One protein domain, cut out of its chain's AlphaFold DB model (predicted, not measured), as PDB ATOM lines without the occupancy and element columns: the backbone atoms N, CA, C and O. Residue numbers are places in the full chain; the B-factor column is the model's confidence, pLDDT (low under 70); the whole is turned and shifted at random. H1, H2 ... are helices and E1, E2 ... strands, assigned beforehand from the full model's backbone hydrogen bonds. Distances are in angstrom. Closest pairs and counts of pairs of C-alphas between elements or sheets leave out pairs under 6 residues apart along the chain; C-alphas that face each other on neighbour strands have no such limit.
ATOM      1  N   GLU A   6      23.093 -42.442  20.295       76.88
ATOM      2  CA  GLU A   6      23.780 -43.270  21.277       76.88
ATOM      3  C   GLU A   6      24.837 -42.398  21.961       76.88
ATOM      4  O   GLU A   6      25.701 -41.812  21.307       76.88
ATOM      5  N   ASN A   7      24.722 -42.231  23.284       79.00
ATOM      6  CA  ASN A   7      25.596 -41.365  24.090       79.00
ATOM      7  C   ASN A   7      25.704 -39.913  23.574       79.00
ATOM      8  O   ASN A   7      26.773 -39.308  23.609       79.00
ATOM      9  N   GLY A   8      24.603 -39.357  23.057       79.25
ATOM     10  CA  GLY A   8      24.568 -37.989  22.524       79.25
ATOM     11  C   GLY A   8      25.219 -37.816  21.146       79.25
ATOM     12  O   GLY A   8      25.278 -36.693  20.655       79.25
ATOM     13  N   ASN A   9      25.661 -38.900  20.501       84.75
ATOM     14  CA  ASN A   9      26.154 -38.911  19.124       84.75
ATOM     15  C   ASN A   9      25.187 -39.670  18.217       84.75
ATOM     16  O   ASN A   9      24.422 -40.519  18.671       84.75
ATOM     17  N   TYR A  10      25.228 -39.394  16.919       88.44
ATOM     18  CA  TYR A  10      24.446 -40.154  15.956       88.44
ATOM     19  C   TYR A  10      25.037 -41.550  15.729       88.44
ATOM     20  O   TYR A  10      26.245 -41.701  15.526       88.44
ATOM     21  N   THR A  11      24.174 -42.564  15.670       89.19
ATOM     22  CA  THR A  11      24.569 -43.925  15.284       89.19
ATOM     23  C   THR A  11      24.955 -43.966  13.803       89.19
ATOM     24  O   THR A  11      24.173 -43.554  12.942       89.19
ATOM     25  N   LEU A  12      26.150 -44.470  13.484       89.75
ATOM     26  CA  LEU A  12      26.623 -44.609  12.101       89.75
ATOM     27  C   LEU A  12      26.172 -45.952  11.490       89.75
ATOM     28  O   LEU A  12      26.200 -46.961  12.193       89.75
ATOM     29  N   PRO A  13      25.845 -46.016  10.182       92.69
ATOM     30  CA  PRO A  13      25.928 -44.947   9.187       92.69
ATOM     31  C   PRO A  13      24.711 -44.010   9.188       92.69
ATOM     32  O   PRO A  13      23.577 -44.427   9.400       92.69
ATOM     33  N   ILE A  14      24.953 -42.745   8.854       93.69
ATOM     34  CA  ILE A  14      23.920 -41.718   8.686       93.69
ATOM     35  C   ILE A  14      23.835 -41.367   7.210       93.69
ATOM     36  O   ILE A  14      24.852 -41.062   6.588       93.69
ATOM     37  N   GLU A  15      22.625 -41.338   6.665       94.19
ATOM     38  CA  GLU A  15      22.356 -40.803   5.333       94.19
ATOM     39  C   GLU A  15      21.208 -39.798   5.419       94.19
ATOM     40  O   GLU A  15      20.139 -40.095   5.951       94.19
ATOM     41  N   GLN A  16      21.452 -38.573   4.954       94.06
ATOM     42  CA  GLN A  16      20.473 -37.493   4.955       94.06
ATOM     43  C   GLN A  16      20.380 -36.848   3.580       94.06
ATOM     44  O   GLN A  16      21.382 -36.472   2.973       94.06
ATOM     45  N   HIS A  17      19.148 -36.672   3.118       93.38
ATOM     46  CA  HIS A  17      18.853 -35.937   1.898       93.38
ATOM     47  C   HIS A  17      18.661 -34.463   2.217       93.38
ATOM     48  O   HIS A  17      18.002 -34.105   3.198       93.38
ATOM     49  N   ALA A  18      19.193 -33.600   1.357       92.38
ATOM     50  CA  ALA A  18      18.930 -32.183   1.470       92.38
ATOM     51  C   ALA A  18      17.439 -31.902   1.253       92.38
ATOM     52  O   ALA A  18      16.785 -32.480   0.378       92.38
ATOM     53  N   LYS A  19      16.899 -30.976   2.044       91.56
ATOM     54  CA  LYS A  19      15.533 -30.480   1.902       91.56
ATOM     55  C   LYS A  19      15.574 -28.979   1.692       91.56
ATOM     56  O   LYS A  19      15.960 -28.214   2.575       91.56
ATOM     57  N   LEU A  20      15.145 -28.554   0.511       87.94
ATOM     58  CA  LEU A  20      15.046 -27.143   0.189       87.94
ATOM     59  C   LEU A  20      13.895 -26.502   0.995       87.94
ATOM     60  O   LEU A  20      12.802 -27.059   1.109       87.94
ATOM     61  N   LYS A  21      14.132 -25.324   1.585       88.38
ATOM     62  CA  LYS A  21      13.074 -24.549   2.255       88.38
ATOM     63  C   LYS A  21      12.054 -24.061   1.223       88.38
ATOM     64  O   LYS A  21      12.431 -23.710   0.107       88.38
ATOM     65  N   TRP A  22      10.783 -23.948   1.608       90.75
ATOM     66  CA  TRP A  22       9.724 -23.459   0.711       90.75
ATOM     67  C   TRP A  22      10.054 -22.096   0.090       90.75
ATOM     68  O   TRP A  22       9.919 -21.912  -1.116       90.75
ATOM     69  N   SER A  23      10.601 -21.174   0.885       85.75
ATOM     70  CA  SER A  23      11.051 -19.863   0.404       85.75
ATOM     71  C   SER A  23      12.088 -19.955  -0.722       85.75
ATOM     72  O   SER A  23      12.090 -19.124  -1.621       85.75
ATOM     73  N   MET A  24      12.946 -20.977  -0.706       85.06
ATOM     74  CA  MET A  24      13.949 -21.205  -1.748       85.06
ATOM     75  C   MET A  24      13.338 -21.857  -2.995       85.06
ATOM     76  O   MET A  24      13.789 -21.555  -4.094       85.06
ATOM     77  N   HIS A  25      12.293 -22.688  -2.864       91.62
ATOM     78  CA  HIS A  25      11.525 -23.147  -4.031       91.62
ATOM     79  C   HIS A  25      10.891 -21.960  -4.755       91.62
ATOM     80  O   HIS A  25      11.055 -21.829  -5.964       91.62
ATOM     81  N   VAL A  26      10.220 -21.082  -4.002       91.69
ATOM     82  CA  VAL A  26       9.596 -19.865  -4.539       91.69
ATOM     83  C   VAL A  26      10.645 -18.963  -5.181       91.69
ATOM     84  O   VAL A  26      10.437 -18.508  -6.297       91.69
ATOM     85  N   LEU A  27      11.791 -18.753  -4.525       88.69
ATOM     86  CA  LEU A  27      12.878 -17.946  -5.076       88.69
ATOM     87  C   LEU A  27      13.401 -18.513  -6.401       88.69
ATOM     88  O   LEU A  27      13.535 -17.766  -7.361       88.69
ATOM     89  N   LEU A  28      13.687 -19.815  -6.478       89.75
ATOM     90  CA  LEU A  28      14.209 -20.428  -7.705       89.75
ATOM     91  C   LEU A  28      13.188 -20.372  -8.851       89.75
ATOM     92  O   LEU A  28      13.555 -20.026  -9.969       89.75
ATOM     93  N   LEU A  29      11.910 -20.638  -8.564       94.62
ATOM     94  CA  LEU A  29      10.824 -20.512  -9.542       94.62
ATOM     95  C   LEU A  29      10.619 -19.064  -9.997       94.62
ATOM     96  O   LEU A  29      10.436 -18.814 -11.186       94.62
ATOM     97  N   PHE A  30      10.712 -18.107  -9.074       92.38
ATOM     98  CA  PHE A  30      10.680 -16.685  -9.397       92.38
ATOM     99  C   PHE A  30      11.850 -16.294 -10.305       92.38
ATOM    100  O   PHE A  30      11.629 -15.614 -11.298       92.38
ATOM    101  N   MET A  31      13.072 -16.759 -10.022       92.12
ATOM    102  CA  MET A  31      14.241 -16.493 -10.871       92.12
ATOM    103  C   MET A  31      14.073 -17.097 -12.270       92.12
ATOM    104  O   MET A  31      14.365 -16.426 -13.255       92.12
ATOM    105  N   ILE A  32      13.531 -18.316 -12.379       95.88
ATOM    106  CA  ILE A  32      13.184 -18.935 -13.669       95.88
ATOM    107  C   ILE A  32      12.182 -18.061 -14.439       95.88
ATOM    108  O   ILE A  32      12.409 -17.766 -15.610       95.88
ATOM    109  N   GLY A  33      11.107 -17.605 -13.787       92.56
ATOM    110  CA  GLY A  33      10.104 -16.732 -14.405       92.56
ATOM    111  C   GLY A  33      10.657 -15.359 -14.799       92.56
ATOM    112  O   GLY A  33      10.394 -14.884 -15.902       92.56
ATOM    113  N   LEU A  34      11.472 -14.748 -13.937       92.00
ATOM    114  CA  LEU A  34      12.125 -13.463 -14.174       92.00
ATOM    115  C   LEU A  34      13.064 -13.531 -15.386       92.00
ATOM    116  O   LEU A  34      12.976 -12.690 -16.277       92.00
ATOM    117  N   PHE A  35      13.925 -14.549 -15.461       90.06
ATOM    118  CA  PHE A  35      14.788 -14.762 -16.628       90.06
ATOM    119  C   PHE A  35      14.000 -15.148 -17.878       90.06
ATOM    120  O   PHE A  35      14.352 -14.710 -18.971       90.06
ATOM    121  N   GLY A  36      12.886 -15.865 -17.719       94.75
ATOM    122  CA  GLY A  36      11.919 -16.096 -18.790       94.75
ATOM    123  C   GLY A  36      11.359 -14.794 -19.366       94.75
ATOM    124  O   GLY A  36      11.310 -14.643 -20.583       94.75
ATOM    125  N   ALA A  37      11.010 -13.821 -18.519       90.00
ATOM    126  CA  ALA A  37      10.512 -12.518 -18.962       90.00
ATOM    127  C   ALA A  37      11.557 -11.734 -19.780       90.00
ATOM    128  O   ALA A  37      11.201 -11.096 -20.771       90.00
ATOM    129  N   PHE A  38      12.846 -11.838 -19.432       88.06
ATOM    130  CA  PHE A  38      13.927 -11.205 -20.196       88.06
ATOM    131  C   PHE A  38      14.031 -11.720 -21.642       88.06
ATOM    132  O   PHE A  38      14.472 -10.969 -22.510       88.06
ATOM    133  N   LEU A  39      13.558 -12.935 -21.953       93.62
ATOM    134  CA  LEU A  39      13.526 -13.444 -23.333       93.62
ATOM    135  C   LEU A  39      12.588 -12.654 -24.258       93.62
ATOM    136  O   LEU A  39      12.761 -12.701 -25.478       93.62
ATOM    137  N   PHE A  40      11.615 -11.936 -23.693       92.69
ATOM    138  CA  PHE A  40      10.616 -11.169 -24.439       92.69
ATOM    139  C   PHE A  40      10.961  -9.684 -24.579       92.69
ATOM    140  O   PHE A  40      10.219  -8.960 -25.243       92.69
ATOM    141  N   LEU A  41      12.065  -9.210 -23.990       88.62
ATOM    142  CA  LEU A  41      12.464  -7.816 -24.157       88.62
ATOM    143  C   LEU A  41      12.900  -7.552 -25.607       88.62
ATOM    144  O   LEU A  41      13.763  -8.268 -26.127       88.62
ATOM    145  N   PRO A  42      12.331  -6.529 -26.270       86.56
ATOM    146  CA  PRO A  42      12.794  -6.119 -27.581       86.56
ATOM    147  C   PRO A  42      14.160  -5.445 -27.435       86.56
ATOM    148  O   PRO A  42      14.333  -4.528 -26.634       86.56
ATOM    149  N   ILE A  43      15.135  -5.926 -28.202       88.19
ATOM    150  CA  ILE A  43      16.485  -5.371 -28.249       88.19
ATOM    151  C   ILE A  43      16.868  -5.168 -29.708       88.19
ATOM    152  O   ILE A  43      16.748  -6.092 -30.522       88.19
ATOM    153  N   ASP A  44      17.341  -3.964 -30.009       87.25
ATOM    154  CA  ASP A  44      17.798  -3.588 -31.338       87.25
ATOM    155  C   ASP A  44      19.102  -4.317 -31.701       87.25
ATOM    156  O   ASP A  44      20.020  -4.460 -30.890       87.25
ATOM    157  N   GLY A  45      19.186  -4.783 -32.949       90.19
ATOM    158  CA  GLY A  45      20.339  -5.514 -33.483       90.19
ATOM    159  C   GLY A  45      20.198  -7.038 -33.394       90.19
ATOM    160  O   GLY A  45      20.133  -7.625 -32.317       90.19
ATOM    161  N   VAL A  46      20.211  -7.705 -34.555       89.69
ATOM    162  CA  VAL A  46      19.956  -9.154 -34.685       89.69
ATOM    163  C   VAL A  46      20.954  -9.994 -33.881       89.69
ATOM    164  O   VAL A  46      20.548 -10.819 -33.066       89.69
ATOM    165  N   TYR A  47      22.257  -9.764 -34.063       87.12
ATOM    166  CA  TYR A  47      23.300 -10.545 -33.386       87.12
ATOM    167  C   TYR A  47      23.290 -10.349 -31.868       87.12
ATOM    168  O   TYR A  47      23.426 -11.312 -31.114       87.12
ATOM    169  N   PHE A  48      23.082  -9.112 -31.418       82.12
ATOM    170  CA  PHE A  48      23.045  -8.787 -29.998       82.12
ATOM    171  C   PHE A  48      21.797  -9.372 -29.319       82.12
ATOM    172  O   PHE A  48      21.909  -9.971 -28.253       82.12
ATOM    173  N   ASN A  49      20.635  -9.319 -29.978       88.06
ATOM    174  CA  ASN A  49      19.398  -9.942 -29.505       88.06
ATOM    175  C   ASN A  49      19.540 -11.471 -29.353       88.06
ATOM    176  O   ASN A  49      19.145 -12.037 -28.334       88.06
ATOM    177  N   VAL A  50      20.164 -12.149 -30.326       91.75
ATOM    178  CA  VAL A  50      20.419 -13.599 -30.242       91.75
ATOM    179  C   VAL A  50      21.358 -13.934 -29.080       91.75
ATOM    180  O   VAL A  50      21.031 -14.800 -28.270       91.75
ATOM    181  N   ALA A  51      22.492 -13.237 -28.960       87.94
ATOM    182  CA  ALA A  51      23.444 -13.465 -27.873       87.94
ATOM    183  C   ALA A  51      22.807 -13.221 -26.494       87.94
ATOM    184  O   ALA A  51      22.948 -14.044 -25.589       87.94
ATOM    185  N   PHE A  52      22.042 -12.135 -26.355       86.81
ATOM    186  CA  PHE A  52      21.295 -11.814 -25.142       86.81
ATOM    187  C   PHE A  52      20.325 -12.940 -24.765       86.81
ATOM    188  O   PHE A  52      20.356 -13.429 -23.637       86.81
ATOM    189  N   LYS A  53      19.512 -13.421 -25.713       93.12
ATOM    190  CA  LYS A  53      18.567 -14.524 -25.475       93.12
ATOM    191  C   LYS A  53      19.264 -15.824 -25.078       93.12
ATOM    192  O   LYS A  53      18.790 -16.496 -24.166       93.12
ATOM    193  N   LEU A  54      20.389 -16.167 -25.706       93.56
ATOM    194  CA  LEU A  54      21.157 -17.369 -25.357       93.56
ATOM    195  C   LEU A  54      21.657 -17.340 -23.908       93.56
ATOM    196  O   LEU A  54      21.553 -18.349 -23.210       93.56
ATOM    197  N   ILE A  55      22.138 -16.186 -23.435       91.19
ATOM    198  CA  ILE A  55      22.582 -16.014 -22.044       91.19
ATOM    199  C   ILE A  55      21.426 -16.278 -21.069       91.19
ATOM    200  O   ILE A  55      21.597 -17.000 -20.086       91.19
ATOM    201  N   TRP A  56      20.234 -15.747 -21.347       93.44
ATOM    202  CA  TRP A  56      19.074 -15.957 -20.475       93.44
ATOM    203  C   TRP A  56      18.519 -17.376 -20.543       93.44
ATOM    204  O   TRP A  56      18.140 -17.913 -19.506       93.44
ATOM    205  N   ILE A  57      18.530 -18.023 -21.714       96.88
ATOM    206  CA  ILE A  57      18.193 -19.451 -21.836       96.88
ATOM    207  C   ILE A  57      19.138 -20.287 -20.970       96.88
ATOM    208  O   ILE A  57      18.679 -21.149 -20.219       96.88
ATOM    209  N   PHE A  58      20.444 -20.010 -21.024       94.69
ATOM    210  CA  PHE A  58      21.424 -20.689 -20.180       94.69
ATOM    211  C   PHE A  58      21.141 -20.460 -18.687       94.69
ATOM    212  O   PHE A  58      21.145 -21.415 -17.909       94.69
ATOM    213  N   ALA A  59      20.823 -19.225 -18.286       88.81
ATOM    214  CA  ALA A  59      20.446 -18.913 -16.909       88.81
ATOM    215  C   ALA A  59      19.192 -19.689 -16.466       88.81
ATOM    216  O   ALA A  59      19.208 -20.329 -15.415       88.81
ATOM    217  N   ILE A  60      18.128 -19.701 -17.278       96.25
ATOM    218  CA  ILE A  60      16.898 -20.466 -17.011       96.25
ATOM    219  C   ILE A  60      17.223 -21.948 -16.823       96.25
ATOM    220  O   ILE A  60      16.814 -22.537 -15.822       96.25
ATOM    221  N   ALA A  61      17.985 -22.540 -17.747       95.94
ATOM    222  CA  ALA A  61      18.375 -23.944 -17.683       95.94
ATOM    223  C   ALA A  61      19.173 -24.256 -16.408       95.94
ATOM    224  O   ALA A  61      18.902 -25.255 -15.742       95.94
ATOM    225  N   PHE A  62      20.101 -23.378 -16.023       92.50
ATOM    226  CA  PHE A  62      20.883 -23.511 -14.796       92.50
ATOM    227  C   PHE A  62      20.003 -23.505 -13.534       92.50
ATOM    228  O   PHE A  62      20.111 -24.406 -12.700       92.50
ATOM    229  N   PHE A  63      19.103 -22.525 -13.390       91.19
ATOM    230  CA  PHE A  63      18.225 -22.441 -12.215       91.19
ATOM    231  C   PHE A  63      17.195 -23.570 -12.177       91.19
ATOM    232  O   PHE A  63      16.918 -24.102 -11.100       91.19
ATOM    233  N   LEU A  64      16.670 -23.977 -13.336       95.69
ATOM    234  CA  LEU A  64      15.775 -25.122 -13.449       95.69
ATOM    235  C   LEU A  64      16.484 -26.417 -13.038       95.69
ATOM    236  O   LEU A  64      15.940 -27.176 -12.239       95.69
ATOM    237  N   TYR A  65      17.712 -26.636 -13.514       93.19
ATOM    238  CA  TYR A  65      18.536 -27.778 -13.121       93.19
ATOM    239  C   TYR A  65      18.783 -27.799 -11.609       93.19
ATOM    240  O   TYR A  65      18.541 -28.818 -10.962       93.19
ATOM    241  N   ALA A  66      19.194 -26.672 -11.019       88.44
ATOM    242  CA  ALA A  66      19.424 -26.569  -9.579       88.44
ATOM    243  C   ALA A  66      18.144 -26.830  -8.761       88.44
ATOM    244  O   ALA A  66      18.180 -27.554  -7.760       88.44
ATOM    245  N   TRP A  67      17.004 -26.282  -9.193       94.00
ATOM    246  CA  TRP A  67      15.707 -26.496  -8.548       94.00
ATOM    247  C   TRP A  67      15.249 -27.952  -8.635       94.00
ATOM    248  O   TRP A  67      14.827 -28.518  -7.624       94.00
ATOM    249  N   LEU A  68      15.387 -28.586  -9.802       94.38
ATOM    250  CA  LEU A  68      15.066 -30.000  -9.979       94.38
ATOM    251  C   LEU A  68      15.985 -30.883  -9.134       94.38
ATOM    252  O   LEU A  68      15.491 -31.719  -8.385       94.38
ATOM    253  N   PHE A  69      17.300 -30.672  -9.191       91.31
ATOM    254  CA  PHE A  69      18.280 -31.503  -8.492       91.31
ATOM    255  C   PHE A  69      18.116 -31.449  -6.965       91.31
ATOM    256  O   PHE A  69      18.073 -32.490  -6.304       91.31
ATOM    257  N   ILE A  70      18.020 -30.241  -6.399       87.75
ATOM    258  CA  ILE A  70      17.995 -30.029  -4.943       87.75
ATOM    259  C   ILE A  70      16.565 -30.109  -4.401       87.75
ATOM    260  O   ILE A  70      16.318 -30.732  -3.371       87.75
ATOM    261  N   GLY A  71      15.617 -29.457  -5.074       88.19
ATOM    262  CA  GLY A  71      14.253 -29.286  -4.581       88.19
ATOM    263  C   GLY A  71      13.344 -30.478  -4.866       88.19
ATOM    264  O   GLY A  71      12.659 -30.949  -3.957       88.19
ATOM    265  N   VAL A  72      13.317 -30.946  -6.115       91.00
ATOM    266  CA  VAL A  72      12.348 -31.961  -6.567       91.00
ATOM    267  C   VAL A  72      12.898 -33.373  -6.386       91.00
ATOM    268  O   VAL A  72      12.294 -34.186  -5.694       91.00
ATOM    269  N   LEU A  73      14.068 -33.649  -6.962       91.12
ATOM    270  CA  LEU A  73      14.680 -34.976  -6.986       91.12
ATOM    271  C   LEU A  73      15.447 -35.309  -5.698       91.12
ATOM    272  O   LEU A  73      15.704 -36.478  -5.434       91.12
ATOM    273  N   ARG A  74      15.812 -34.295  -4.896       89.00
ATOM    274  CA  ARG A  74      16.550 -34.439  -3.622       89.00
ATOM    275  C   ARG A  74      17.817 -35.297  -3.749       89.00
ATOM    276  O   ARG A  74      18.142 -36.100  -2.872       89.00
ATOM    277  N   LEU A  75      18.542 -35.106  -4.852       89.19
ATOM    278  CA  LEU A  75      19.751 -35.871  -5.183       89.19
ATOM    279  C   LEU A  75      20.979 -35.436  -4.378       89.19
ATOM    280  O   LEU A  75      22.002 -36.118  -4.394       89.19
ATOM    281  N   GLN A  76      20.891 -34.297  -3.691       91.94
ATOM    282  CA  GLN A  76      21.931 -33.842  -2.786       91.94
ATOM    283  C   GLN A  76      21.848 -34.615  -1.466       91.94
ATOM    284  O   GLN A  76      20.836 -34.536  -0.765       91.94
ATOM    285  N   THR A  77      22.914 -35.334  -1.118       94.50
ATOM    286  CA  THR A  77      22.970 -36.196   0.069       94.50
ATOM    287  C   THR A  77      24.225 -35.946   0.892       94.50
ATOM    288  O   THR A  77      25.275 -35.580   0.363       94.50
ATOM    289  N   LEU A  78      24.102 -36.137   2.202       95.50
ATOM    290  CA  LEU A  78      25.209 -36.243   3.140       95.50
ATOM    291  C   LEU A  78      25.198 -37.655   3.712       95.50
ATOM    292  O   LEU A  78      24.201 -38.074   4.299       95.50
ATOM    293  N   LYS A  79      26.312 -38.365   3.556       95.50
ATOM    294  CA  LYS A  79      26.511 -39.703   4.090       95.50
ATOM    295  C   LYS A  79      27.724 -39.718   5.007       95.50
ATOM    296  O   LYS A  79      28.808 -39.289   4.620       95.50
ATOM    297  N   ILE A  80      27.541 -40.214   6.223       94.44
ATOM    298  CA  ILE A  80      28.591 -40.340   7.234       94.44
ATOM    299  C   ILE A  80      28.661 -41.803   7.633       94.44
ATOM    300  O   ILE A  80      27.661 -42.407   8.014       94.44
ATOM    301  N   THR A  81      29.841 -42.388   7.502       94.50
ATOM    302  CA  THR A  81      30.087 -43.812   7.744       94.50
ATOM    303  C   THR A  81      31.283 -43.980   8.668       94.50
ATOM    304  O   THR A  81      32.013 -43.025   8.923       94.50
ATOM    305  N   GLN A  82      31.546 -45.207   9.112       92.44
ATOM    306  CA  GLN A  82      32.767 -45.525   9.861       92.44
ATOM    307  C   GLN A  82      34.056 -45.260   9.064       92.44
ATOM    308  O   GLN A  82      35.108 -45.098   9.660       92.44
ATOM    309  N   ASN A  83      33.980 -45.158   7.733       91.25
ATOM    310  CA  ASN A  83      35.150 -44.967   6.870       91.25
ATOM    311  C   ASN A  83      35.390 -43.502   6.472       91.25
ATOM    312  O   ASN A  83      36.439 -43.186   5.916       91.25
ATOM    313  N   GLY A  84      34.411 -42.616   6.668       93.75
ATOM    314  CA  GLY A  84      34.531 -41.216   6.275       93.75
ATOM    315  C   GLY A  84      33.201 -40.530   5.986       93.75
ATOM    316  O   GLY A  84      32.120 -41.059   6.271       93.75
ATOM    317  N   ILE A  85      33.309 -39.356   5.364       95.25
ATOM    318  CA  ILE A  85      32.195 -38.479   4.992       95.25
ATOM    319  C   ILE A  85      32.125 -38.351   3.475       95.25
ATOM    320  O   ILE A  85      33.134 -38.152   2.798       95.25
ATOM    321  N   GLU A  86      30.910 -38.405   2.944       95.56
ATOM    322  CA  GLU A  86      30.598 -38.156   1.545       95.56
ATOM    323  C   GLU A  86      29.472 -37.124   1.442       95.56
ATOM    324  O   GLU A  86      28.417 -37.262   2.060       95.56
ATOM    325  N   ILE A  87      29.691 -36.081   0.645       93.44
ATOM    326  CA  ILE A  87      28.666 -35.110   0.277       93.44
ATOM    327  C   ILE A  87      28.484 -35.121  -1.237       93.44
ATOM    328  O   ILE A  87      29.406 -34.844  -2.008       93.44
ATOM    329  N   ARG A  88      27.269 -35.431  -1.677       91.56
ATOM    330  CA  ARG A  88      26.877 -35.385  -3.083       91.56
ATOM    331  C   ARG A  88      26.142 -34.085  -3.337       91.56
ATOM    332  O   ARG A  88      25.144 -33.826  -2.686       91.56
ATOM    333  N   THR A  89      26.611 -33.272  -4.277       87.00
ATOM    334  CA  THR A  89      25.993 -31.990  -4.657       87.00
ATOM    335  C   THR A  89      25.637 -31.980  -6.143       87.00
ATOM    336  O   THR A  89      26.020 -32.888  -6.880       87.00
ATOM    337  N   ALA A  90      24.951 -30.931  -6.605       76.88
ATOM    338  CA  ALA A  90      24.663 -30.735  -8.032       76.88
ATOM    339  C   ALA A  90      25.935 -30.609  -8.897       76.88
ATOM    340  O   ALA A  90      25.891 -30.838 -10.098       76.88
ATOM    341  N   PHE A  91      27.073 -30.266  -8.285       78.25
ATOM    342  CA  PHE A  91      28.350 -30.042  -8.969       78.25
ATOM    343  C   PHE A  91      29.330 -31.214  -8.827       78.25
ATOM    344  O   PHE A  91      30.486 -31.102  -9.226       78.25
ATOM    345  N   GLY A  92      28.886 -32.328  -8.240       85.00
ATOM    346  CA  GLY A  92      29.698 -33.526  -8.041       85.00
ATOM    347  C   GLY A  92      29.703 -34.023  -6.599       85.00
ATOM    348  O   GLY A  92      29.087 -33.436  -5.701       85.00
ATOM    349  N   THR A  93      30.415 -35.127  -6.397       88.06
ATOM    350  CA  THR A  93      30.566 -35.792  -5.101       88.06
ATOM    351  C   THR A  93      31.937 -35.484  -4.520       88.06
ATOM    352  O   THR A  93      32.953 -35.667  -5.185       88.06
ATOM    353  N   LYS A  94      31.969 -35.035  -3.265       90.50
ATOM    354  CA  LYS A  94      33.197 -34.913  -2.478       90.50
ATOM    355  C   LYS A  94      33.184 -35.969  -1.385       90.50
ATOM    356  O   LYS A  94      32.209 -36.068  -0.645       90.50
ATOM    357  N   ARG A  95      34.269 -36.725  -1.270       92.94
ATOM    358  CA  ARG A  95      34.459 -37.749  -0.244       92.94
ATOM    359  C   ARG A  95      35.789 -37.512   0.454       92.94
ATOM    360  O   ARG A  95      36.744 -37.117  -0.204       92.94
ATOM    361  N   ALA A  96      35.821 -37.749   1.757       92.50
ATOM    362  CA  ALA A  96      37.040 -37.747   2.550       92.50
ATOM    363  C   ALA A  96      37.023 -38.910   3.536       92.50
ATOM    364  O   ALA A  96      36.004 -39.156   4.192       92.50
ATOM    365  N   ASN A  97      38.145 -39.613   3.638       93.19
ATOM    366  CA  ASN A  97      38.363 -40.588   4.701       93.19
ATOM    367  C   ASN A  97      38.661 -39.855   6.020       93.19
ATOM    368  O   ASN A  97      39.266 -38.782   6.007       93.19
ATOM    369  N   TRP A  98      38.283 -40.432   7.163       93.00
ATOM    370  CA  TRP A  98      38.663 -39.901   8.478       93.00
ATOM    371  C   TRP A  98      40.171 -39.671   8.613       93.00
ATOM    372  O   TRP A  98      40.574 -38.655   9.165       93.00
ATOM    373  N   MET A  99      41.002 -40.543   8.031       88.81
ATOM    374  CA  MET A  99      42.465 -40.402   8.056       88.81
ATOM    375  C   MET A  99      42.991 -39.180   7.283       88.81
ATOM    376  O   MET A  99      44.094 -38.696   7.560       88.81
ATOM    377  N   GLU A 100      42.227 -38.687   6.307       89.56
ATOM    378  CA  GLU A 100      42.581 -37.535   5.469       89.56
ATOM    379  C   GLU A 100      42.146 -36.211   6.096       89.56
ATOM    380  O   GLU A 100      42.687 -35.157   5.750       89.56
ATOM    381  N   ILE A 101      41.173 -36.255   7.009       90.19
ATOM    382  CA  ILE A 101      40.660 -35.085   7.713       90.19
ATOM    383  C   ILE A 101      41.647 -34.726   8.824       90.19
ATOM    384  O   ILE A 101      42.002 -35.542   9.667       90.19
ATOM    385  N   TYR A 102      42.127 -33.489   8.778       85.12
ATOM    386  CA  TYR A 102      42.995 -32.906   9.790       85.12
ATOM    387  C   TYR A 102      42.177 -32.309  10.934       85.12
ATOM    388  O   TYR A 102      42.443 -32.596  12.094       85.12
ATOM    389  N   ASP A 103      41.175 -31.492  10.600       84.50
ATOM    390  CA  ASP A 103      40.374 -30.780  11.591       84.50
ATOM    391  C   ASP A 103      38.945 -30.533  11.088       84.50
ATOM    392  O   ASP A 103      38.666 -30.554   9.881       84.50
ATOM    393  N   VAL A 104      38.037 -30.290  12.030       88.69
ATOM    394  CA  VAL A 104      36.636 -29.938  11.787       88.69
ATOM    395  C   VAL A 104      36.283 -28.669  12.550       88.69
ATOM    396  O   VAL A 104      36.531 -28.561  13.746       88.69
ATOM    397  N   GLN A 105      35.657 -27.703  11.883       85.69
ATOM    398  CA  GLN A 105      35.261 -26.446  12.519       85.69
ATOM    399  C   GLN A 105      33.839 -26.069  12.134       85.69
ATOM    400  O   GLN A 105      33.391 -26.311  11.010       85.69
ATOM    401  N   VAL A 106      33.131 -25.444  13.070       84.94
ATOM    402  CA  VAL A 106      31.812 -24.866  12.822       84.94
ATOM    403  C   VAL A 106      31.974 -23.371  12.612       84.94
ATOM    404  O   VAL A 106      32.612 -22.684  13.402       84.94
ATOM    405  N   PHE A 107      31.393 -22.850  11.542       80.94
ATOM    406  CA  PHE A 107      31.438 -21.427  11.237       80.94
ATOM    407  C   PHE A 107      30.168 -21.000  10.505       80.94
ATOM    408  O   PHE A 107      29.320 -21.817  10.145       80.94
ATOM    409  N   SER A 108      30.013 -19.701  10.287       73.62
ATOM    410  CA  SER A 108      28.806 -19.124   9.707       73.62
ATOM    411  C   SER A 108      29.141 -18.307   8.472       73.62
ATOM    412  O   SER A 108      29.958 -17.389   8.511       73.62
ATOM    413  N   ILE A 109      28.490 -18.631   7.355       73.56
ATOM    414  CA  ILE A 109      28.539 -17.831   6.129       73.56
ATOM    415  C   ILE A 109      27.156 -17.229   5.925       73.56
ATOM    416  O   ILE A 109      26.186 -17.956   5.721       73.56
ATOM    417  N   GLN A 110      27.049 -15.896   5.945       68.69
ATOM    418  CA  GLN A 110      25.786 -15.189   5.678       68.69
ATOM    419  C   GLN A 110      24.605 -15.709   6.529       68.69
ATOM    420  O   GLN A 110      23.482 -15.816   6.039       68.69
ATOM    421  N   ARG A 111      24.847 -16.018   7.815       69.81
ATOM    422  CA  ARG A 111      23.871 -16.599   8.768       69.81
ATOM    423  C   ARG A 111      23.472 -18.054   8.494       69.81
ATOM    424  O   ARG A 111      22.544 -18.559   9.127       69.81
ATOM    425  N   ASN A 112      24.143 -18.738   7.578       76.56
ATOM    426  CA  ASN A 112      24.026 -20.181   7.436       76.56
ATOM    427  C   ASN A 112      25.191 -20.835   8.165       76.56
ATOM    428  O   ASN A 112      26.348 -20.593   7.824       76.56
ATOM    429  N   THR A 113      24.871 -21.668   9.150       85.56
ATOM    430  CA  THR A 113      25.869 -22.460   9.864       85.56
ATOM    431  C   THR A 113      26.382 -23.571   8.955       85.56
ATOM    432  O   THR A 113      25.602 -24.273   8.301       85.56
ATOM    433  N   VAL A 114      27.700 -23.703   8.899       89.75
ATOM    434  CA  VAL A 114      28.430 -24.640   8.056       89.75
ATOM    435  C   VAL A 114      29.413 -25.400   8.934       89.75
ATOM    436  O   VAL A 114      30.155 -24.795   9.705       89.75
ATOM    437  N   ILE A 115      29.439 -26.722   8.788       92.12
ATOM    438  CA  ILE A 115      30.535 -27.543   9.304       92.12
ATOM    439  C   ILE A 115      31.556 -27.698   8.185       92.12
ATOM    440  O   ILE A 115      31.244 -28.196   7.101       92.12
ATOM    441  N   GLY A 116      32.764 -27.211   8.426       90.69
ATOM    442  CA  GLY A 116      33.886 -27.302   7.514       90.69
ATOM    443  C   GLY A 116      34.851 -28.401   7.933       90.69
ATOM    444  O   GLY A 116      35.203 -28.496   9.104       90.69
ATOM    445  N   LEU A 117      35.297 -29.204   6.970       90.44
ATOM    446  CA  LEU A 117      36.350 -30.203   7.154       90.44
ATOM    447  C   LEU A 117      37.607 -29.735   6.423       90.44
ATOM    448  O   LEU A 117      37.543 -29.383   5.238       90.44
ATOM    449  N   ILE A 118      38.734 -29.746   7.126       88.19
ATOM    450  CA  ILE A 118      40.054 -29.395   6.602       88.19
ATOM    451  C   ILE A 118      40.798 -30.698   6.315       88.19
ATOM    452  O   ILE A 118      40.971 -31.512   7.217       88.19
ATOM    453  N   LEU A 119      41.234 -30.916   5.072       88.12
ATOM    454  CA  LEU A 119      42.027 -32.094   4.700       88.12
ATOM    455  C   LEU A 119      43.531 -31.836   4.840       88.12
ATOM    456  O   LEU A 119      44.021 -30.761   4.489       88.12
ATOM    457  N   LYS A 120      44.284 -32.863   5.252       85.44
ATOM    458  CA  LYS A 120      45.751 -32.828   5.416       85.44
ATOM    459  C   LYS A 120      46.485 -32.378   4.144       85.44
ATOM    460  O   LYS A 120      47.489 -31.673   4.215       85.44
ATOM    461  N   GLU A 121      45.986 -32.749   2.964       80.56
ATOM    462  CA  GLU A 121      46.600 -32.382   1.678       80.56
ATOM    463  C   GLU A 121      46.518 -30.875   1.385       80.56
ATOM    464  O   GLU A 121      47.449 -30.302   0.812       80.56
ATOM    465  N   GLN A 122      45.440 -30.205   1.806       74.06
ATOM    466  CA  GLN A 122      45.282 -28.767   1.574       74.06
ATOM    467  C   GLN A 122      46.237 -27.927   2.423       74.06
ATOM    468  O   GLN A 122      46.677 -26.874   1.967       74.06
ATOM    469  N   ILE A 123      46.625 -28.421   3.600       71.25
ATOM    470  CA  ILE A 123      47.633 -27.776   4.450       71.25
ATOM    471  C   ILE A 123      49.000 -27.777   3.743       71.25
ATOM    472  O   ILE A 123      49.703 -26.770   3.755       71.25
ATOM    473  N   LYS A 124      49.344 -28.865   3.037       65.81
ATOM    474  CA  LYS A 124      50.632 -29.010   2.328       65.81
ATOM    475  C   LYS A 124      50.730 -28.201   1.028       65.81
ATOM    476  O   LYS A 124      51.824 -27.809   0.637       65.81
ATOM    477  N   LYS A 125      49.615 -27.956   0.328       63.38
ATOM    478  CA  LYS A 125      49.594 -27.299  -1.001       63.38
ATOM    479  C   LYS A 125      49.478 -25.770  -0.960       63.38
ATOM    480  O   LYS A 125      49.202 -25.155  -1.991       63.38
ATOM    481  N   ARG A 126      49.691 -25.138   0.196       57.53
ATOM    482  CA  ARG A 126      49.511 -23.694   0.409       57.53
ATOM    483  C   ARG A 126      50.611 -22.867  -0.286       57.53
ATOM    484  O   ARG A 126      51.505 -22.335   0.356       57.53
ATOM    485  N   LYS A 127      50.555 -22.754  -1.617       46.97
ATOM    486  CA  LYS A 127      51.251 -21.705  -2.381       46.97
ATOM    487  C   LYS A 127      50.281 -20.548  -2.621       46.97
ATOM    488  O   LYS A 127      49.203 -20.759  -3.173       46.97
ATOM    489  N   GLN A 128      50.683 -19.348  -2.201       48.56
ATOM    490  CA  GLN A 128      49.982 -18.079  -2.412       48.56
ATOM    491  C   GLN A 128      49.704 -17.878  -3.912       48.56
ATOM    492  O   GLN A 128      50.603 -17.583  -4.694       48.56
ATOM    493  N   SER A 129      48.463 -18.097  -4.333       43.81
ATOM    494  CA  SER A 129      47.992 -17.800  -5.687       43.81
ATOM    495  C   SER A 129      46.809 -16.852  -5.582       43.81
ATOM    496  O   SER A 129      45.941 -17.044  -4.735       43.81
ATOM    497  N   PHE A 130      46.723 -15.874  -6.474       43.59
ATOM    498  CA  PHE A 130      45.608 -14.925  -6.582       43.59
ATOM    499  C   PHE A 130      44.212 -15.604  -6.612       43.59
ATOM    500  O   PHE A 130      43.217 -15.048  -6.157       43.59
ATOM    501  N   LEU A 131      44.125 -16.859  -7.079       41.91
ATOM    502  CA  LEU A 131      42.893 -17.665  -7.047       41.91
ATOM    503  C   LEU A 131      42.560 -18.244  -5.659       41.91
ATOM    504  O   LEU A 131      41.388 -18.480  -5.355       41.91
ATOM    505  N   SER A 132      43.563 -18.470  -4.807       51.25
ATOM    506  CA  SER A 132      43.363 -18.914  -3.420       51.25
ATOM    507  C   SER A 132      42.710 -17.824  -2.561       51.25
ATOM    508  O   SER A 132      41.844 -18.128  -1.747       51.25
ATOM    509  N   GLU A 133      42.995 -16.555  -2.854       45.00
ATOM    510  CA  GLU A 133      42.434 -15.373  -2.186       45.00
ATOM    511  C   GLU A 133      40.927 -15.188  -2.478       45.00
ATOM    512  O   GLU A 133      40.115 -14.939  -1.582       45.00
ATOM    513  N   ILE A 134      40.500 -15.451  -3.721       44.22
ATOM    514  CA  ILE A 134      39.075 -15.458  -4.107       44.22
ATOM    515  C   ILE A 134      38.327 -16.618  -3.428       44.22
ATOM    516  O   ILE A 134      37.188 -16.457  -2.978       44.22
ATOM    517  N   ASN A 135      38.967 -17.785  -3.297       45.41
ATOM    518  CA  ASN A 135      38.390 -18.940  -2.603       45.41
ATOM    519  C   ASN A 135      38.255 -18.707  -1.084       45.41
ATOM    520  O   ASN A 135      37.296 -19.196  -0.473       45.41
ATOM    521  N   ASN A 136      39.161 -17.921  -0.488       46.53
ATOM    522  CA  ASN A 136      39.160 -17.557   0.934       46.53
ATOM    523  C   ASN A 136      37.920 -16.750   1.344       46.53
ATOM    524  O   ASN A 136      37.353 -17.017   2.403       46.53
ATOM    525  N   THR A 137      37.399 -15.894   0.459       40.00
ATOM    526  CA  THR A 137      36.194 -15.071   0.706       40.00
ATOM    527  C   THR A 137      34.920 -15.904   0.944       40.00
ATOM    528  O   THR A 137      33.973 -15.442   1.577       40.00
ATOM    529  N   TYR A 138      34.894 -17.167   0.508       46.00
ATOM    530  CA  TYR A 138      33.775 -18.090   0.735       46.00
ATOM    531  C   TYR A 138      34.054 -19.140   1.831       46.00
ATOM    532  O   TYR A 138      33.332 -20.132   1.906       46.00
ATOM    533  N   GLY A 139      35.080 -18.964   2.674       47.34
ATOM    534  CA  GLY A 139      35.507 -19.957   3.675       47.34
ATOM    535  C   GLY A 139      36.550 -20.939   3.128       47.34
ATOM    536  O   GLY A 139      36.418 -22.157   3.281       47.34
ATOM    537  N   GLY A 140      37.536 -20.423   2.387       51.41
ATOM    538  CA  GLY A 140      38.487 -21.163   1.534       51.41
ATOM    539  C   GLY A 140      39.360 -22.225   2.201       51.41
ATOM    540  O   GLY A 140      39.959 -23.021   1.488       51.41
ATOM    541  N   MET A 141      39.381 -22.301   3.532       64.06
ATOM    542  CA  MET A 141      40.172 -23.291   4.275       64.06
ATOM    543  C   MET A 141      39.531 -24.682   4.346       64.06
ATOM    544  O   MET A 141      40.206 -25.656   4.664       64.06
ATOM    545  N   PHE A 142      38.235 -24.794   4.044       76.19
ATOM    546  CA  PHE A 142      37.505 -26.055   4.169       76.19
ATOM    547  C   PHE A 142      37.381 -26.767   2.825       76.19
ATOM    548  O   PHE A 142      36.740 -26.265   1.894       76.19
ATOM    549  N   SER A 143      37.940 -27.974   2.740       83.50
ATOM    550  CA  SER A 143      37.882 -28.823   1.545       83.50
ATOM    551  C   SER A 143      36.458 -29.320   1.287       83.50
ATOM    552  O   SER A 143      35.981 -29.354   0.142       83.50
ATOM    553  N   ILE A 144      35.763 -29.657   2.375       89.31
ATOM    554  CA  ILE A 144      34.362 -30.072   2.394       89.31
ATOM    555  C   ILE A 144      33.591 -29.123   3.308       89.31
ATOM    556  O   ILE A 144      34.021 -28.823   4.418       89.31
ATOM    557  N   ARG A 145      32.441 -28.645   2.825       90.00
ATOM    558  CA  ARG A 145      31.544 -27.745   3.554       90.00
ATOM    559  C   ARG A 145      30.166 -28.377   3.618       90.00
ATOM    560  O   ARG A 145      29.596 -28.700   2.577       90.00
ATOM    561  N   ILE A 146      29.637 -28.520   4.824       92.69
ATOM    562  CA  ILE A 146      28.328 -29.107   5.093       92.69
ATOM    563  C   ILE A 146      27.406 -27.984   5.586       92.69
ATOM    564  O   ILE A 146      27.456 -27.616   6.761       92.69
ATOM    565  N   PRO A 147      26.593 -27.377   4.704       90.69
ATOM    566  CA  PRO A 147      25.652 -26.334   5.095       90.69
ATOM    567  C   PRO A 147      24.459 -26.946   5.839       90.69
ATOM    568  O   PRO A 147      23.567 -27.538   5.233       90.69
ATOM    569  N   ILE A 148      24.403 -26.763   7.156       92.12
ATOM    570  CA  ILE A 148      23.427 -27.449   8.018       92.12
ATOM    571  C   ILE A 148      21.986 -27.054   7.692       92.12
ATOM    572  O   ILE A 148      21.077 -27.875   7.746       92.12
ATOM    573  N   ALA A 149      21.773 -25.827   7.212       88.12
ATOM    574  CA  ALA A 149      20.460 -25.358   6.774       88.12
ATOM    575  C   ALA A 149      19.828 -26.197   5.640       88.12
ATOM    576  O   ALA A 149      18.618 -26.088   5.428       88.12
ATOM    577  N   GLN A 150      20.621 -26.989   4.907       89.69
ATOM    578  CA  GLN A 150      20.133 -27.895   3.862       89.69
ATOM    579  C   GLN A 150      19.685 -29.253   4.419       89.69
ATOM    580  O   GLN A 150      18.932 -29.951   3.748       89.69
ATOM    581  N   PHE A 151      20.082 -29.601   5.643       92.31
ATOM    582  CA  PHE A 151      19.795 -30.875   6.300       92.31
ATOM    583  C   PHE A 151      19.040 -30.616   7.616       92.31
ATOM    584  O   PHE A 151      19.628 -30.690   8.689       92.31
ATOM    585  N   PRO A 152      17.739 -30.275   7.564       86.12
ATOM    586  CA  PRO A 152      16.997 -29.763   8.724       86.12
ATOM    587  C   PRO A 152      16.800 -30.776   9.863       86.12
ATOM    588  O   PRO A 152      16.375 -30.392  10.944       86.12
ATOM    589  N   SER A 153      17.051 -32.056   9.605       88.75
ATOM    590  CA  SER A 153      17.041 -33.152  10.579       88.75
ATOM    591  C   SER A 153      18.344 -33.267  11.374       88.75
ATOM    592  O   SER A 153      18.375 -34.001  12.358       88.75
ATOM    593  N   LEU A 154      19.412 -32.593  10.940       92.06
ATOM    594  CA  LEU A 154      20.708 -32.630  11.605       92.06
ATOM    595  C   LEU A 154      20.808 -31.495  12.616       92.06
ATOM    596  O   LEU A 154      20.678 -30.319  12.270       92.06
ATOM    597  N   ASP A 155      21.085 -31.872  13.856       91.31
ATOM    598  CA  ASP A 155      21.512 -30.953  14.892       91.31
ATOM    599  C   ASP A 155      23.013 -30.667  14.738       91.31
ATOM    600  O   ASP A 155      23.812 -31.569  14.472       91.31
ATOM    601  N   ILE A 156      23.387 -29.392  14.855       90.00
ATOM    602  CA  ILE A 156      24.766 -28.934  14.638       90.00
ATOM    603  C   ILE A 156      25.689 -29.521  15.706       90.00
ATOM    604  O   ILE A 156      26.793 -29.955  15.378       90.00
ATOM    605  N   GLU A 157      25.241 -29.520  16.962       87.00
ATOM    606  CA  GLU A 157      26.035 -29.927  18.119       87.00
ATOM    607  C   GLU A 157      26.272 -31.440  18.061       87.00
ATOM    608  O   GLU A 157      27.427 -31.873  18.076       87.00
ATOM    609  N   THR A 158      25.211 -32.224  17.839       90.31
ATOM    610  CA  THR A 158      25.290 -33.685  17.674       90.31
ATOM    611  C   THR A 158      26.127 -34.093  16.461       90.31
ATOM    612  O   THR A 158      26.902 -35.052  16.507       90.31
ATOM    613  N   LEU A 159      25.984 -33.401  15.327       92.69
ATOM    614  CA  LEU A 159      26.751 -33.728  14.127       92.69
ATOM    615  C   LEU A 159      28.241 -33.434  14.325       92.69
ATOM    616  O   LEU A 159      29.084 -34.259  13.971       92.69
ATOM    617  N   TYR A 160      28.562 -32.278  14.905       91.50
ATOM    618  CA  TYR A 160      29.934 -31.899  15.218       91.50
ATOM    619  C   TYR A 160      30.581 -32.886  16.197       91.50
ATOM    620  O   TYR A 160      31.688 -33.361  15.933       91.50
ATOM    621  N   SER A 161      29.880 -33.259  17.275       88.50
ATOM    622  CA  SER A 161      30.377 -34.229  18.257       88.50
ATOM    623  C   SER A 161      30.587 -35.614  17.640       88.50
ATOM    624  O   SER A 161      31.626 -36.230  17.872       88.50
ATOM    625  N   THR A 162      29.671 -36.061  16.774       91.38
ATOM    626  CA  THR A 162      29.786 -37.338  16.052       91.38
ATOM    627  C   THR A 162      31.036 -37.362  15.171       91.38
ATOM    628  O   THR A 162      31.799 -38.326  15.197       91.38
ATOM    629  N   ILE A 163      31.285 -36.286  14.416       92.62
ATOM    630  CA  ILE A 163      32.468 -36.164  13.555       92.62
ATOM    631  C   ILE A 163      33.751 -36.147  14.397       92.62
ATOM    632  O   ILE A 163      34.690 -36.883  14.101       92.62
ATOM    633  N   ARG A 164      33.787 -35.356  15.476       88.56
ATOM    634  CA  ARG A 164      34.936 -35.292  16.392       88.56
ATOM    635  C   ARG A 164      35.231 -36.638  17.049       88.56
ATOM    636  O   ARG A 164      36.394 -37.018  17.141       88.56
ATOM    637  N   ALA A 165      34.204 -37.372  17.477       89.06
ATOM    638  CA  ALA A 165      34.369 -38.696  18.066       89.06
ATOM    639  C   ALA A 165      35.042 -39.665  17.082       89.06
ATOM    640  O   ALA A 165      35.968 -40.374  17.464       89.06
ATOM    641  N   GLN A 166      34.650 -39.640  15.803       91.12
ATOM    642  CA  GLN A 166      35.287 -40.463  14.767       91.12
ATOM    643  C   GLN A 166      36.744 -40.071  14.500       91.12
ATOM    644  O   GLN A 166      37.571 -40.952  14.273       91.12
ATOM    645  N   LEU A 167      37.080 -38.779  14.566       88.75
ATOM    646  CA  LEU A 167      38.463 -38.312  14.423       88.75
ATOM    647  C   LEU A 167      39.350 -38.758  15.593       88.75
ATOM    648  O   LEU A 167      40.482 -39.170  15.363       88.75
ATOM    649  N   LYS A 168      38.836 -38.743  16.833       85.75
ATOM    650  CA  LYS A 168      39.582 -39.175  18.032       85.75
ATOM    651  C   LYS A 168      39.912 -40.670  18.055       85.75
ATOM    652  O   LYS A 168      40.870 -41.062  18.707       85.75
ATOM    653  N   LEU A 169      39.119 -41.499  17.376       83.75
ATOM    654  CA  LEU A 169      39.364 -42.943  17.275       83.75
ATOM    655  C   LEU A 169      40.523 -43.288  16.329       83.75
ATOM    656  O   LEU A 169      40.984 -44.428  16.327       83.75
ATOM    657  N   GLN A 170      40.977 -42.338  15.509       75.81
ATOM    658  CA  GLN A 170      42.081 -42.572  14.590       75.81
ATOM    659  C   GLN A 170      43.421 -42.480  15.336       75.81
ATOM    660  O   GLN A 170      43.596 -41.581  16.164       75.81
TER     661      GLN A 170
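Overview. This is residues 6 to 170 of the 447 residues of an uncharacterized protein of Paenibacillus sp. CF384 (UniProt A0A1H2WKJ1). Two antiparallel sheets form a V-shaped body, with E7 of the one close to E3 and E4 of the other, and helix H5 in the opening between them; a long helical hairpin, H1 and H2, reaches away from one end of the body as an arm and makes much of the length. At the side, residues 124 to 131 stick out, of which 124 belongs to H3 and 130 to 131 belong to H4. The 165 printed residues run E1 H1 H2 E2 E3 E4 E5 E6 H3 H4 E7 H5, with sheet orders E1 E2 E3 E4 and E5 E6 E7. The class is mixed, helices and strands; the whole is loose, with a radius of gyration of the C-alphas of 19.8 A and spans of 66 by 39 by 25 A.

Along the chain. The larger sheet has E1, residues 14 to 17, from C-alpha 14 at (23.920, -41.718, 8.686), E2, 77 to 81, E3, 84 to 89, and E4, 92 to 97, 17.0 A long. The smaller has E5, 101 to 109, 21.1 A, E6, 112 to 119, 21.8 A, and E7, 144 to 147. H1 is residues 22 to 38, 24.6 A; H2 is 46 to 72, 37.0 A, from C-alpha 46 at (19.956, -9.154, -34.685). H3 is 120 to 124, H4 is 130 to 136, and H5 is 156 to 168, 18.3 A, ending at C-alpha 168 (39.582, -39.175, 18.032).

Arrangement. E2, E3 and E4 make a meander, each strand the antiparallel neighbour of the one before; N 79 and O 86 are 2.8 A apart, N 87 and O 94 2.8 A. E1 is an edge strand beside E2, N 16 to O 78 2.9 A. The closest C-alphas of E3 and E7, Ile 87 and Ile 146, are 7.7 A apart. The sheet E5 E6 E7 is twisted, and E5 bends by 59 degrees at residue 106; N 105 and O 116 are 2.9 A apart, N 146 and O 115 2.8 A. H5 is on one face of it, two layers, a helix over a sheet, at a height of 9.7 A, and runs along the strands, at 5 degrees to E5 on the local plane; their closest C-alphas, Val 104 and Arg 164, are 7.3 A apart. H5 and E2 are near each other, with 5 pairs of C-alphas within 10 A. H1 and H2, a helical hairpin, touch at Ile 32 and Ile 60, their closest C-alphas, 5.2 A, at a shallow tilt of 15 degrees, opposite ways. H2 only grazes the larger sheet, with residues 66 to 70; H3 only grazes the smaller, with 120 to 123. H4 touches no helix and is on neither sheet. Each O i to N i+4 pair is within hydrogen-bond range in H1, H2 and H5, against 2 of 3 in H4 and 0 of 1 in H3, where 2 of 2 O i to N i+3 pairs are.

Size, cuts and confidence. The C-alphas farthest apart, Asn 7 and Gly 45, are 68.0 A apart. The printed part has no cut and no long link. Its mean pLDDT is 84.6, with residues 110 to 111 and 124 to 141 under 70.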